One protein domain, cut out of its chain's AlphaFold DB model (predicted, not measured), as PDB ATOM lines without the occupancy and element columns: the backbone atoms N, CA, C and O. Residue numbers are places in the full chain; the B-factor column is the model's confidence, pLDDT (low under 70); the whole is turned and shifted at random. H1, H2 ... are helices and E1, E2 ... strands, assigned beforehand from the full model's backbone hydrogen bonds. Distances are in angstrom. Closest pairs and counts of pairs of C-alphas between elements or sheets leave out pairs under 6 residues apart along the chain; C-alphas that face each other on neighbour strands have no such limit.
ATOM      1  N   PRO A   2     145.526 108.020 210.808       75.50
ATOM      2  CA  PRO A   2     146.099 107.172 209.763       75.50
ATOM      3  C   PRO A   2     145.358 107.323 208.424       75.50
ATOM      4  O   PRO A   2     144.140 107.499 208.391       75.50
ATOM      5  N   LEU A   3     146.108 107.235 207.322       78.62
ATOM      6  CA  LEU A   3     145.553 107.124 205.975       78.62
ATOM      7  C   LEU A   3     145.370 105.645 205.634       78.62
ATOM      8  O   LEU A   3     146.312 104.860 205.738       78.62
ATOM      9  N   TYR A   4     144.179 105.268 205.188       81.00
ATOM     10  CA  TYR A   4     143.891 103.912 204.734       81.00
ATOM     11  C   TYR A   4     143.453 103.893 203.278       81.00
ATOM     12  O   TYR A   4     142.835 104.833 202.787       81.00
ATOM     13  N   GLU A   5     143.766 102.794 202.596       82.44
ATOM     14  CA  GLU A   5     143.256 102.515 201.260       82.44
ATOM     15  C   GLU A   5     142.074 101.561 201.319       82.44
ATOM     16  O   GLU A   5     142.077 100.561 202.043       82.44
ATOM     17  N   TYR A   6     141.086 101.863 200.488       84.94
ATOM     18  CA  TYR A   6     139.855 101.116 200.374       84.94
ATOM     19  C   TYR A   6     139.560 100.772 198.923       84.94
ATOM     20  O   TYR A   6     139.929 101.499 197.999       84.94
ATOM     21  N   GLU A   7     138.844  99.674 198.743       85.81
ATOM     22  CA  GLU A   7     138.324  99.215 197.465       85.81
ATOM     23  C   GLU A   7     136.850  98.839 197.611       85.81
ATOM     24  O   GLU A   7     136.448  98.250 198.616       85.81
ATOM     25  N   CYS A   8     136.032  99.178 196.613       87.56
ATOM     26  CA  CYS A   8     134.631  98.769 196.572       87.56
ATOM     27  C   CYS A   8     134.430  97.549 195.661       87.56
ATOM     28  O   CYS A   8     134.461  97.681 194.436       87.56
ATOM     29  N   GLU A   9     134.146  96.390 196.264       85.75
ATOM     30  CA  GLU A   9     133.886  95.126 195.550       85.75
ATOM     31  C   GLU A   9     132.700  95.267 194.582       85.75
ATOM     32  O   GLU A   9     132.791  94.913 193.412       85.75
ATOM     33  N   GLY A  10     131.604  95.890 195.029       87.56
ATOM     34  CA  GLY A  10     130.407  96.057 194.198       87.56
ATOM     35  C   GLY A  10     130.633  96.948 192.971       87.56
ATOM     36  O   GLY A  10     130.045  96.712 191.915       87.56
ATOM     37  N   CYS A  11     131.497  97.961 193.080       87.31
ATOM     38  CA  CYS A  11     131.911  98.741 191.916       87.31
ATOM     39  C   CYS A  11     132.787  97.903 190.988       87.31
ATOM     40  O   CYS A  11     132.520  97.882 189.792       87.31
ATOM     41  N   MET A  12     133.773  97.180 191.518       84.31
ATOM     42  CA  MET A  12     134.630  96.303 190.719       84.31
ATOM     43  C   MET A  12     133.813  95.284 189.907       84.31
ATOM     44  O   MET A  12     133.969  95.199 188.688       84.31
ATOM     45  N   ASP A  13     132.887  94.570 190.550       85.69
ATOM     46  CA  ASP A  13     132.042  93.563 189.899       85.69
ATOM     47  C   ASP A  13     131.172  94.173 188.803       85.69
ATOM     48  O   ASP A  13     131.044  93.627 187.702       85.69
ATOM     49  N   ARG A  14     130.603  95.350 189.076       88.06
ATOM     50  CA  ARG A  14     129.803  96.083 188.098       88.06
ATOM     51  C   ARG A  14     130.631  96.482 186.880       88.06
ATOM     52  O   ARG A  14     130.181  96.279 185.758       88.06
ATOM     53  N   PHE A  15     131.838  97.007 187.091       87.38
ATOM     54  CA  PHE A  15     132.753  97.339 186.003       87.38
ATOM     55  C   PHE A  15     133.091  96.103 185.170       87.38
ATOM     56  O   PHE A  15     132.966  96.156 183.951       87.38
ATOM     57  N   ASN A  16     133.440  94.979 185.803       85.56
ATOM     58  CA  ASN A  16     133.745  93.728 185.102       85.56
ATOM     59  C   ASN A  16     132.562  93.240 184.248       85.56
ATOM     60  O   ASN A  16     132.746  92.835 183.095       85.56
ATOM     61  N   LYS A  17     131.335  93.324 184.779       88.69
ATOM     62  CA  LYS A  17     130.110  92.970 184.050       88.69
ATOM     63  C   LYS A  17     129.859  93.896 182.859       88.69
ATOM     64  O   LYS A  17     129.552  93.422 181.767       88.69
ATOM     65  N   ASP A  18     130.004  95.202 183.055       90.62
ATOM     66  CA  ASP A  18     129.794  96.198 182.003       90.62
ATOM     67  C   ASP A  18     130.866  96.097 180.909       90.62
ATOM     68  O   ASP A  18     130.541  96.174 179.726       90.62
ATOM     69  N   ILE A  19     132.125  95.838 181.281       87.81
ATOM     70  CA  ILE A  19     133.218  95.535 180.346       87.81
ATOM     71  C   ILE A  19     132.882  94.286 179.530       87.81
ATOM     72  O   ILE A  19     132.967  94.332 178.307       87.81
ATOM     73  N   SER A  20     132.451  93.199 180.175       86.75
ATOM     74  CA  SER A  20     132.083  91.956 179.479       86.75
ATOM     75  C   SER A  20     130.940  92.198 178.486       86.75
ATOM     76  O   SER A  20     131.032  91.826 177.319       86.75
ATOM     77  N   SER A  21     129.910  92.944 178.899       90.00
ATOM     78  CA  SER A  21     128.812  93.338 178.011       90.00
ATOM     79  C   SER A  21     129.282  94.217 176.847       90.00
ATOM     80  O   SER A  21     128.774  94.089 175.731       90.00
ATOM     81  N   LEU A  22     130.241  95.119 177.080       89.12
ATOM     82  CA  LEU A  22     130.833  95.958 176.040       89.12
ATOM     83  C   LEU A  22     131.624  95.124 175.022       89.12
ATOM     84  O   LEU A  22     131.529  95.400 173.829       89.12
ATOM     85  N   VAL A  23     132.370  94.114 175.484       84.69
ATOM     86  CA  VAL A  23     133.137  93.179 174.645       84.69
ATOM     87  C   VAL A  23     132.205  92.374 173.744       84.69
ATOM     88  O   VAL A  23     132.408  92.341 172.533       84.69
ATOM     89  N   GLU A  24     131.160  91.771 174.317       87.38
ATOM     90  CA  GLU A  24     130.188  90.952 173.582       87.38
ATOM     91  C   GLU A  24     129.500  91.732 172.458       87.38
ATOM     92  O   GLU A  24     129.166  91.173 171.412       87.38
ATOM     93  N   ASN A  25     129.276  93.033 172.660       90.69
ATOM     94  CA  ASN A  25     128.596  93.867 171.683       90.69
ATOM     95  C   ASN A  25     129.145  95.298 171.651       90.69
ATOM     96  O   ASN A  25     128.518  96.247 172.145       90.69
ATOM     97  N   LEU A  26     130.317  95.456 171.031       90.00
ATOM     98  CA  LEU A  26     131.020  96.733 170.934       90.00
ATOM     99  C   LEU A  26     130.395  97.654 169.870       90.00
ATOM    100  O   LEU A  26     130.883  97.784 168.744       90.00
ATOM    101  N   ASN A  27     129.300  98.323 170.234       92.56
ATOM    102  CA  ASN A  27     128.622  99.306 169.392       92.56
ATOM    103  C   ASN A  27     128.123 100.522 170.196       92.56
ATOM    104  O   ASN A  27     128.013 100.482 171.423       92.56
ATOM    105  N   LYS A  28     127.757 101.599 169.487       94.00
ATOM    106  CA  LYS A  28     127.309 102.863 170.097       94.00
ATOM    107  C   LYS A  28     126.074 102.704 170.995       94.00
ATOM    108  O   LYS A  28     125.987 103.376 172.018       94.00
ATOM    109  N   LYS A  29     125.119 101.837 170.638       95.25
ATOM    110  CA  LYS A  29     123.876 101.632 171.406       95.25
ATOM    111  C   LYS A  29     124.175 100.997 172.765       95.25
ATOM    112  O   LYS A  29     123.709 101.498 173.783       95.25
ATOM    113  N   ASN A  30     124.968  99.929 172.776       95.12
ATOM    114  CA  ASN A  30     125.340  99.234 174.003       95.12
ATOM    115  C   ASN A  30     126.240 100.104 174.890       95.12
ATOM    116  O   ASN A  30     125.956 100.276 176.070       95.12
ATOM    117  N   ALA A  31     127.252 100.747 174.302       93.81
ATOM    118  CA  ALA A  31     128.121 101.666 175.030       93.81
ATOM    119  C   ALA A  31     127.339 102.858 175.626       93.81
ATOM    120  O   ALA A  31     127.609 103.278 176.748       93.81
ATOM    121  N   SER A  32     126.316 103.368 174.921       94.12
ATOM    122  CA  SER A  32     125.446 104.439 175.431       94.12
ATOM    123  C   SER A  32     124.595 103.983 176.610       94.12
ATOM    124  O   SER A  32     124.430 104.741 177.563       94.12
ATOM    125  N   ARG A  33     124.081 102.748 176.576       95.31
ATOM    126  CA  ARG A  33     123.379 102.147 177.716       95.31
ATOM    127  C   ARG A  33     124.308 102.038 178.927       95.31
ATOM    128  O   ARG A  33     123.959 102.540 179.990       95.31
ATOM    129  N   ILE A  34     125.500 101.463 178.743       93.06
ATOM    130  CA  ILE A  34     126.489 101.278 179.815       93.06
ATOM    131  C   ILE A  34     126.875 102.618 180.446       93.06
ATOM    132  O   ILE A  34     126.805 102.754 181.660       93.06
ATOM    133  N   SER A  35     127.212 103.631 179.642       91.25
ATOM    134  CA  SER A  35     127.612 104.950 180.157       91.25
ATOM    135  C   SER A  35     126.494 105.656 180.940       91.25
ATOM    136  O   SER A  35     126.769 106.361 181.906       91.25
ATOM    137  N   LYS A  36     125.221 105.438 180.576       90.88
ATOM    138  CA  LYS A  36     124.072 105.973 181.327       90.88
ATOM    139  C   LYS A  36     123.834 105.236 182.640       90.88
ATOM    140  O   LYS A  36     123.510 105.863 183.643       90.88
ATOM    141  N   GLU A  37     123.937 103.912 182.622       91.00
ATOM    142  CA  GLU A  37     123.675 103.087 183.799       91.00
ATOM    143  C   GLU A  37     124.830 103.187 184.801       91.00
ATOM    144  O   GLU A  37     124.591 103.256 186.009       91.00
ATOM    145  N   ASN A  38     126.072 103.221 184.320       89.31
ATOM    146  CA  ASN A  38     127.282 103.244 185.125       89.31
ATOM    147  C   ASN A  38     128.048 104.574 184.951       89.31
ATOM    148  O   ASN A  38     128.866 104.698 184.035       89.31
ATOM    149  N   PRO A  39     127.879 105.541 185.877       85.38
ATOM    150  CA  PRO A  39     128.580 106.831 185.834       85.38
ATOM    151  C   PRO A  39     130.094 106.714 186.089       85.38
ATOM    152  O   PRO A  39     130.809 107.718 186.093       85.38
ATOM    153  N   GLY A  40     130.588 105.503 186.350       87.56
ATOM    154  CA  GLY A  40     132.005 105.181 186.383       87.56
ATOM    155  C   GLY A  40     132.650 105.115 184.995       87.56
ATOM    156  O   GLY A  40     133.861 105.290 184.916       87.56
ATOM    157  N   PHE A  41     131.877 104.925 183.918       89.75
ATOM    158  CA  PHE A  41     132.359 105.016 182.534       89.75
ATOM    159  C   PHE A  41     132.250 106.454 182.037       89.75
ATOM    160  O   PHE A  41     131.182 106.911 181.625       89.75
ATOM    161  N   LEU A  42     133.371 107.165 182.073       89.88
ATOM    162  CA  LEU A  42     133.444 108.582 181.725       89.88
ATOM    163  C   LEU A  42     133.611 108.814 180.237       89.88
ATOM    164  O   LEU A  42     133.058 109.769 179.702       89.88
ATOM    165  N   TYR A  43     134.367 107.938 179.583       91.81
ATOM    166  CA  TYR A  43     134.638 108.051 178.166       91.81
ATOM    167  C   TYR A  43     134.787 106.675 177.532       91.81
ATOM    168  O   TYR A  43     135.440 105.789 178.087       91.81
ATOM    169  N   ILE A  44     134.184 106.498 176.360       92.94
ATOM    170  CA  ILE A  44     134.328 105.302 175.530       92.94
ATOM    171  C   ILE A  44     134.533 105.777 174.100       92.94
ATOM    172  O   ILE A  44     133.669 106.458 173.556       92.94
ATOM    173  N   LYS A  90     138.990 102.304 193.785       80.19
ATOM    174  CA  LYS A  90     139.860 102.436 194.944       80.19
ATOM    175  C   LYS A  90     139.959 103.896 195.352       80.19
ATOM    176  O   LYS A  90     140.078 104.785 194.513       80.19
ATOM    177  N   PHE A  91     139.998 104.138 196.651       80.81
ATOM    178  CA  PHE A  91     140.115 105.480 197.210       80.81
ATOM    179  C   PHE A  91     140.841 105.436 198.552       80.81
ATOM    180  O   PHE A  91     140.923 104.380 199.181       80.81
ATOM    181  N   SER A  92     141.414 106.565 198.967       81.81
ATOM    182  CA  SER A  92     142.051 106.692 200.275       81.81
ATOM    183  C   SER A  92     141.133 107.455 201.216       81.81
ATOM    184  O   SER A  92     140.418 108.361 200.782       81.81
ATOM    185  N   GLU A  93     141.164 107.140 202.507       85.19
ATOM    186  CA  GLU A  93     140.490 107.944 203.521       85.19
ATOM    187  C   GLU A  93     141.341 108.131 204.770       85.19
ATOM    188  O   GLU A  93     142.036 107.210 205.206       85.19
ATOM    189  N   LEU A  94     141.320 109.355 205.303       84.25
ATOM    190  CA  LEU A  94     141.894 109.660 206.608       84.25
ATOM    191  C   LEU A  94     140.859 109.278 207.655       84.25
ATOM    192  O   LEU A  94     139.757 109.811 207.625       84.25
ATOM    193  N   MET A  95     141.224 108.375 208.558       82.56
ATOM    194  CA  MET A  95     140.283 107.826 209.530       82.56
ATOM    195  C   MET A  95     140.773 108.062 210.954       82.56
ATOM    196  O   MET A  95     141.963 107.907 211.253       82.56
ATOM    197  N   GLU A  96     139.855 108.385 211.852       81.25
ATOM    198  CA  GLU A  96     140.078 108.374 213.292       81.25
ATOM    199  C   GLU A  96     139.866 106.967 213.887       81.25
ATOM    200  O   GLU A  96     139.140 106.133 213.333       81.25
ATOM    201  N   PRO A  97     140.517 106.646 215.021       76.44
ATOM    202  CA  PRO A  97     140.271 105.389 215.716       76.44
ATOM    203  C   PRO A  97     138.792 105.233 216.103       76.44
ATOM    204  O   PRO A  97     138.243 106.066 216.815       76.44
ATOM    205  N   GLY A  98     138.166 104.133 215.675       78.62
ATOM    206  CA  GLY A  98     136.773 103.812 216.006       78.62
ATOM    207  C   GLY A  98     135.732 104.316 215.003       78.62
ATOM    208  O   GLY A  98     134.555 103.993 215.156       78.62
ATOM    209  N   GLU A  99     136.138 105.044 213.959       84.12
ATOM    210  CA  GLU A  99     135.222 105.425 212.885       84.12
ATOM    211  C   GLU A  99     134.750 104.211 212.060       84.12
ATOM    212  O   GLU A  99     135.521 103.271 211.817       84.12
ATOM    213  N   PRO A 100     133.485 104.211 211.599       85.50
ATOM    214  CA  PRO A 100     132.988 103.181 210.696       85.50
ATOM    215  C   PRO A 100     133.687 103.269 209.328       85.50
ATOM    216  O   PRO A 100     134.127 104.347 208.933       85.50
ATOM    217  N   PRO A 101     133.747 102.173 208.548       82.50
ATOM    218  CA  PRO A 101     134.310 102.207 207.202       82.50
ATOM    219  C   PRO A 101     133.653 103.280 206.316       82.50
ATOM    220  O   PRO A 101     132.430 103.457 206.372       82.50
ATOM    221  N   PRO A 102     134.431 103.970 205.463       88.00
ATOM    222  CA  PRO A 102     133.899 105.018 204.607       88.00
ATOM    223  C   PRO A 102     132.980 104.444 203.525       88.00
ATOM    224  O   PRO A 102     133.122 103.302 203.080       88.00
ATOM    225  N   LYS A 103     132.044 105.269 203.053       89.19
ATOM    226  CA  LYS A 103     131.203 104.930 201.898       89.19
ATOM    227  C   LYS A 103     132.015 105.038 200.611       89.19
ATOM    228  O   LYS A 103     132.832 105.942 200.463       89.19
ATOM    229  N   CYS A 104     131.739 104.163 199.645       86.50
ATOM    230  CA  CYS A 104     132.362 104.260 198.330       86.50
ATOM    231  C   CYS A 104     132.002 105.601 197.658       86.50
ATOM    232  O   CYS A 104     130.814 105.902 197.522       86.50
ATOM    233  N   PRO A 105     132.972 106.383 197.155       83.38
ATOM    234  CA  PRO A 105     132.695 107.666 196.507       83.38
ATOM    235  C   PRO A 105     131.974 107.527 195.156       83.38
ATOM    236  O   PRO A 105     131.435 108.506 194.645       83.38
ATOM    237  N   LEU A 106     131.949 106.325 194.562       83.50
ATOM    238  CA  LEU A 106     131.298 106.074 193.273       83.50
ATOM    239  C   LEU A 106     129.823 105.716 193.403       83.50
ATOM    240  O   LEU A 106     128.993 106.279 192.695       83.50
ATOM    241  N   CYS A 107     129.501 104.751 194.266       86.00
ATOM    242  CA  CYS A 107     128.141 104.230 194.398       86.00
ATOM    243  C   CYS A 107     127.469 104.610 195.721       86.00
ATOM    244  O   CYS A 107     126.312 104.256 195.921       86.00
ATOM    245  N   GLN A 108     128.179 105.303 196.622       83.94
ATOM    246  CA  GLN A 108     127.724 105.691 197.968       83.94
ATOM    247  C   GLN A 108     127.261 104.520 198.856       83.94
ATOM    248  O   GLN A 108     126.731 104.730 199.948       83.94
ATOM    249  N   GLY A 109     127.505 103.288 198.412       79.62
ATOM    250  CA  GLY A 109     127.149 102.041 199.071       79.62
ATOM    251  C   GLY A 109     128.145 100.944 198.705       79.62
ATOM    252  O   GLY A 109     129.322 101.218 198.474       79.62
ATOM    253  N   GLY A 110     127.665  99.702 198.646       76.69
ATOM    254  CA  GLY A 110     128.497  98.541 198.338       76.69
ATOM    255  C   GLY A 110     129.424  98.137 199.485       76.69
ATOM    256  O   GLY A 110     129.636  98.870 200.451       76.69
ATOM    257  N   LYS A 111     129.970  96.926 199.383       85.50
ATOM    258  CA  LYS A 111     130.933  96.413 200.353       85.50
ATOM    259  C   LYS A 111     132.296  97.044 200.078       85.50
ATOM    260  O   LYS A 111     132.888  96.827 199.020       85.50
ATOM    261  N   VAL A 112     132.742  97.872 201.018       88.38
ATOM    262  CA  VAL A 112     134.060  98.506 201.001       88.38
ATOM    263  C   VAL A 112     134.986  97.690 201.889       88.38
ATOM    264  O   VAL A 112     134.668  97.430 203.049       88.38
ATOM    265  N   GLN A 113     136.132  97.296 201.346       86.00
ATOM    266  CA  GLN A 113     137.164  96.575 202.079       86.00
ATOM    267  C   GLN A 113     138.437  97.404 202.161       86.00
ATOM    268  O   GLN A 113     138.808  98.099 201.214       86.00
ATOM    269  N   ARG A 114     139.108  97.330 203.313       82.75
ATOM    270  CA  ARG A 114     140.448  97.887 203.471       82.75
ATOM    271  C   ARG A 114     141.423  96.990 202.722       82.75
ATOM    272  O   ARG A 114     141.442  95.784 202.950       82.75
ATOM    273  N   VAL A 115     142.242  97.582 201.866       76.94
ATOM    274  CA  VAL A 115     143.284  96.863 201.131       76.94
ATOM    275  C   VAL A 115     144.653  97.211 201.697       76.94
ATOM    276  O   VAL A 115     144.853  98.285 202.272       76.94
ATOM    277  N   PHE A 116     145.603  96.283 201.571       64.75
ATOM    278  CA  PHE A 116     146.988  96.592 201.892       64.75
ATOM    279  C   PHE A 116     147.485  97.660 200.928       64.75
ATOM    280  O   PHE A 116     147.436  97.486 199.709       64.75
ATOM    281  N   SER A 117     147.957  98.757 201.509       57.62
ATOM    282  CA  SER A 117     148.620  99.818 200.773       57.62
ATOM    283  C   SER A 117     149.801  99.229 200.003       57.62
ATOM    284  O   SER A 117     150.712  98.650 200.595       57.62
ATOM    285  N   THR A 118     149.776  99.354 198.676       52.94
ATOM    286  CA  THR A 118     150.897  98.931 197.809       52.94
ATOM    287  C   THR A 118     151.935 100.041 197.627       52.94
ATOM    288  O   THR A 118     152.814  99.947 196.770       52.94
ATOM    289  N   PHE A 119     151.840 101.113 198.417       56.09
ATOM    290  CA  PHE A 119     152.690 102.282 198.267       56.09
ATOM    291  C   PHE A 119     154.148 101.965 198.614       56.09
ATOM    292  O   PHE A 119     154.473 101.542 199.723       56.09
ATOM    293  N   LYS A 120     155.055 102.262 197.679       46.25
ATOM    294  CA  LYS A 120     156.456 102.522 198.016       46.25
ATOM    295  C   LYS A 120     156.474 103.849 198.771       46.25
ATOM    296  O   LYS A 120     155.953 104.843 198.270       46.25
ATOM    297  N   ALA A 121     157.024 103.881 199.978       41.03
ATOM    298  CA  ALA A 121     157.287 105.137 200.664       41.03
ATOM    299  C   ALA A 121     158.287 105.948 199.819       41.03
ATOM    300  O   ALA A 121     159.480 105.654 199.814       41.03
ATOM    301  N   ILE A 122     157.802 106.908 199.026       42.19
ATOM    302  CA  ILE A 122     158.666 107.913 198.410       42.19
ATOM    303  C   ILE A 122     158.843 108.999 199.465       42.19
ATOM    304  O   ILE A 122     157.952 109.805 199.726       42.19
ATOM    305  N   PHE A 123     159.982 108.914 200.141       44.06
ATOM    306  CA  PHE A 123     160.418 109.861 201.149       44.06
ATOM    307  C   PHE A 123     160.877 111.138 200.456       44.06
ATOM    308  O   PHE A 123     161.936 111.151 199.831       44.06
ATOM    309  N   ASP A 124     160.106 112.212 200.597       40.41
ATOM    310  CA  ASP A 124     160.644 113.553 200.420       40.41
ATOM    311  C   ASP A 124     160.516 114.304 201.756       40.41
ATOM    312  O   ASP A 124     159.429 114.578 202.266       40.41
ATOM    313  N   LYS A 125     161.681 114.552 202.366       50.94
ATOM    314  CA  LYS A 125     161.960 115.276 203.625       50.94
ATOM    315  C   LYS A 125     161.533 114.673 204.972       50.94
ATOM    316  O   LYS A 125     161.992 115.194 205.988       50.94
ATOM    317  N   ARG A 126     160.701 113.628 205.047       53.84
ATOM    318  CA  ARG A 126     160.325 112.987 206.333       53.84
ATOM    319  C   ARG A 126     160.319 111.466 206.219       53.84
ATOM    320  O   ARG A 126     159.599 110.937 205.384       53.84
ATOM    321  N   ASP A 127     161.039 110.778 207.106       62.72
ATOM    322  CA  ASP A 127     161.268 109.318 207.071       62.72
ATOM    323  C   ASP A 127     160.077 108.459 207.544       62.72
ATOM    324  O   ASP A 127     160.231 107.269 207.823       62.72
ATOM    325  N   ARG A 128     158.874 109.034 207.683       73.00
ATOM    326  CA  ARG A 128     157.692 108.307 208.176       73.00
ATOM    327  C   ARG A 128     156.370 108.891 207.690       73.00
ATOM    328  O   ARG A 128     156.278 110.071 207.362       73.00
ATOM    329  N   GLU A 129     155.337 108.057 207.723       72.56
ATOM    330  CA  GLU A 129     153.938 108.462 207.560       72.56
ATOM    331  C   GLU A 129     153.484 109.341 208.745       72.56
ATOM    332  O   GLU A 129     154.007 109.183 209.863       72.56
ATOM    333  N   PRO A 130     152.530 110.270 208.537       75.25
ATOM    334  CA  PRO A 130     151.992 111.069 209.627       75.25
ATOM    335  C   PRO A 130     151.219 110.166 210.600       75.25
ATOM    336  O   PRO A 130     150.341 109.389 210.218       75.25
ATOM    337  N   GLY A 131     151.570 110.259 211.876       75.75
ATOM    338  CA  GLY A 131     151.045 109.462 212.975       75.75
ATOM    339  C   GLY A 131     150.041 110.235 213.835       75.75
ATOM    340  O   GLY A 131     149.732 111.397 213.574       75.75
ATOM    341  N   PRO A 132     149.473 109.598 214.870       70.50
ATOM    342  CA  PRO A 132     148.630 110.289 215.842       70.50
ATOM    343  C   PRO A 132     149.382 111.455 216.513       70.50
ATOM    344  O   PRO A 132     150.481 111.257 217.021       70.50
ATOM    345  N   GLY A 133     148.785 112.654 216.526       73.06
ATOM    346  CA  GLY A 133     149.361 113.865 217.135       73.06
ATOM    347  C   GLY A 133     150.140 114.781 216.181       73.06
ATOM    348  O   GLY A 133     150.513 115.881 216.580       73.06
ATOM    349  N   ASP A 134     150.358 114.361 214.935       81.75
ATOM    350  CA  ASP A 134     150.967 115.201 213.903       81.75
ATOM    351  C   ASP A 134     149.989 116.248 213.335       81.75
ATOM    352  O   ASP A 134     148.768 116.123 213.453       81.75
ATOM    353  N   ASP A 135     150.536 117.288 212.694       81.88
ATOM    354  CA  ASP A 135     149.743 118.377 212.117       81.88
ATOM    355  C   ASP A 135     148.738 117.886 211.059       81.88
ATOM    356  O   ASP A 135     149.043 117.077 210.178       81.88
ATOM    357  N   PHE A 136     147.526 118.434 211.115       79.88
ATOM    358  CA  PHE A 136     146.439 118.086 210.205       79.88
ATOM    359  C   PHE A 136     146.740 118.481 208.754       79.88
ATOM    360  O   PHE A 136     146.323 117.777 207.829       79.88
ATOM    361  N   GLY A 137     147.491 119.568 208.545       80.31
ATOM    362  CA  GLY A 137     147.985 119.951 207.222       80.31
ATOM    363  C   GLY A 137     148.832 118.842 206.601       80.31
ATOM    364  O   GLY A 137     148.579 118.426 205.473       80.31
ATOM    365  N   TRP A 138     149.735 118.252 207.387       79.44
ATOM    366  CA  TRP A 138     150.580 117.152 206.925       79.44
ATOM    367  C   TRP A 138     149.775 115.902 206.541       79.44
ATOM    368  O   TRP A 138     150.053 115.284 205.513       79.44
ATOM    369  N   HIS A 139     148.737 115.551 207.303       80.44
ATOM    370  CA  HIS A 139     147.843 114.447 206.941       80.44
ATOM    371  C   HIS A 139     147.158 114.663 205.582       80.44
ATOM    372  O   HIS A 139     147.047 113.724 204.789       80.44
ATOM    373  N   LYS A 140     146.717 115.893 205.296       80.94
ATOM    374  CA  LYS A 140     146.089 116.248 204.017       80.94
ATOM    375  C   LYS A 140     147.078 116.220 202.862       80.94
ATOM    376  O   LYS A 140     146.771 115.622 201.834       80.94
ATOM    377  N   ASP A 141     148.252 116.815 203.039       79.50
ATOM    378  CA  ASP A 141     149.288 116.844 202.007       79.50
ATOM    379  C   ASP A 141     149.753 115.424 201.665       79.50
ATOM    380  O   ASP A 141     149.852 115.059 200.493       79.50
ATOM    381  N   TYR A 142     149.925 114.583 202.690       77.06
ATOM    382  CA  TYR A 142     150.243 113.167 202.524       77.06
ATOM    383  C   TYR A 142     149.140 112.419 201.759       77.06
ATOM    384  O   TYR A 142     149.439 111.672 200.832       77.06
ATOM    385  N   LYS A 143     147.855 112.649 202.076       78.56
ATOM    386  CA  LYS A 143     146.730 112.078 201.311       78.56
ATOM    387  C   LYS A 143     146.774 112.491 199.837       78.56
ATOM    388  O   LYS A 143     146.655 111.630 198.971       78.56
ATOM    389  N   VAL A 144     146.971 113.780 199.552       75.62
ATOM    390  CA  VAL A 144     147.036 114.300 198.175       75.62
ATOM    391  C   VAL A 144     148.170 113.636 197.399       75.62
ATOM    392  O   VAL A 144     147.932 113.132 196.304       75.62
ATOM    393  N   GLN A 145     149.368 113.566 197.984       72.75
ATOM    394  CA  GLN A 145     150.505 112.881 197.369       72.75
ATOM    395  C   GLN A 145     150.188 111.403 197.092       72.75
ATOM    396  O   GLN A 145     150.491 110.885 196.018       72.75
ATOM    397  N   LYS A 146     149.538 110.711 198.034       72.56
ATOM    398  CA  LYS A 146     149.194 109.292 197.874       72.56
ATOM    399  C   LYS A 146     148.142 109.030 196.817       72.56
ATOM    400  O   LYS A 146     148.262 108.057 196.073       72.56
ATOM    401  N   ASP A 147     147.152 109.899 196.699       70.44
ATOM    402  CA  ASP A 147     146.185 109.801 195.612       70.44
ATOM    403  C   ASP A 147     146.842 110.041 194.240       70.44
ATOM    404  O   ASP A 147     146.426 109.427 193.257       70.44
ATOM    405  N   GLU A 148     147.913 110.841 194.168       67.38
ATOM    406  CA  GLU A 148     148.712 111.036 192.948       67.38
ATOM    407  C   GLU A 148     149.624 109.835 192.609       67.38
ATOM    408  O   GLU A 148     149.816 109.528 191.432       67.38
ATOM    409  N   GLU A 149     150.144 109.115 193.610       64.00
ATOM    410  CA  GLU A 149     151.075 107.980 193.448       64.00
ATOM    411  C   GLU A 149     150.417 106.637 193.087       64.00
ATOM    412  O   GLU A 149     151.125 105.680 192.766       64.00
ATOM    413  N   ARG A 150     149.084 106.508 193.135       61.25
ATOM    414  CA  ARG A 150     148.392 105.233 192.853       61.25
ATOM    415  C   ARG A 150     148.831 104.672 191.489       61.25
ATOM    416  O   ARG A 150     148.560 105.281 190.453       61.25
ATOM    417  N   GLN A 151     149.475 103.501 191.469       51.00
ATOM    418  CA  GLN A 151     149.967 102.876 190.228       51.00
ATOM    419  C   GLN A 151     149.243 101.594 189.797       51.00
ATOM    420  O   GLN A 151     149.419 101.193 188.652       51.00
ATOM    421  N   ASN A 152     148.365 100.995 190.608       54.00
ATOM    422  CA  ASN A 152     147.737  99.715 190.253       54.00
ATOM    423  C   ASN A 152     146.210  99.751 190.380       54.00
ATOM    424  O   ASN A 152     145.655  99.763 191.485       54.00
TER     425      ASN A 152
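AT A GLANCE: This is residues 2 to 44 and 90 to 152 of the 165 residues of an uncharacterized protein of Candidatus Dadabacteria bacterium (UniProt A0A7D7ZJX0). What does the model look like? A small three-stranded sheet, E3 E1 E4, with H3 over one face makes one end, and a helical hairpin, H1 and H2, reaches away from it as an arm that makes much of the length; E2 lies beside H2 on that arm. Two long stretches with no named element, residues 95 to 111 and 116 to 135, loop out between the strands and H3, and residues 123 to 128 stick out. What is it made of? The 106 printed residues hold three named helices and four named strands, in the order E1 H1 H2 E2 E3 E4 H3; the sheet is antiparallel and the class is mixed, helices and strands. How is it spread? It is loose, with a radius of gyration of the C-alphas of 17.5 A and spans of 53 by 30 by 21 A.

IN THESE COORDINATES: Where is the sheet? E1 is residues 3 to 8, 16.7 A long, from C-alpha 3 at (145.553, 107.124, 205.975); E3 is residues 90 to 94, 13.9 A, and E4 residues 112 to 115. Where are the other elements? H1 is residues 9 to 24, 22.7 A; H2 residues 28 to 37, 14.2 A; E2 residues 41 to 44. H3 is residues 136 to 149, 20.1 A, and ends at C-alpha 149 at (151.075, 107.980, 193.448).

HOW THE PARTS SIT: How do the strands pair? E1 is the inner strand, antiparallel to E3 at 147 degrees, with N 6 and O 91 2.8 A apart, and to E4 at 128 degrees, with N 7 and O 113 2.9 A apart, both within hydrogen-bond range. What is on the sheet? H3 makes two layers with it, a helix on one face of a sheet: it lies over E3 at a height over the sheet of 8.9 A and runs along the strands, at 9 degrees to E3 on the local plane. The closest C-alphas of E3 and H3 are those of Ser 92 and Asp 147, 7.0 A apart; H1 only grazes the sheet, with residues 9 to 12. How does the arm fold? H1, with residues 18 to 22 alone, touches H2 in a helical hairpin, at a shallow tilt of 11 degrees, opposite ways; their closest C-alphas, of Leu 22 and Ala 31, are 6.4 A apart. E2 pairs with no named strand; its closest C-alpha pair with H2 is Ser 35 and Phe 41, 5.3 A. Are the helices' backbones complete? In H1, H2 and H3 every O i to N i+4 pair is within hydrogen-bond range.

THE WHOLE: How large is it? The two C-alphas farthest apart, of Asn 27 and Gly 133, are 54.1 A apart. Is anything missing or long? Residues 45 to 89 are not printed, and C-alphas 44 and 90 are 20.4 A apart across the cut; the links E3 to E4 and E4 to H3 are long. Where is confidence low? Residues 116 to 127 and 148 to 152 have pLDDT under 70, and the mean of the printed part is 79.3.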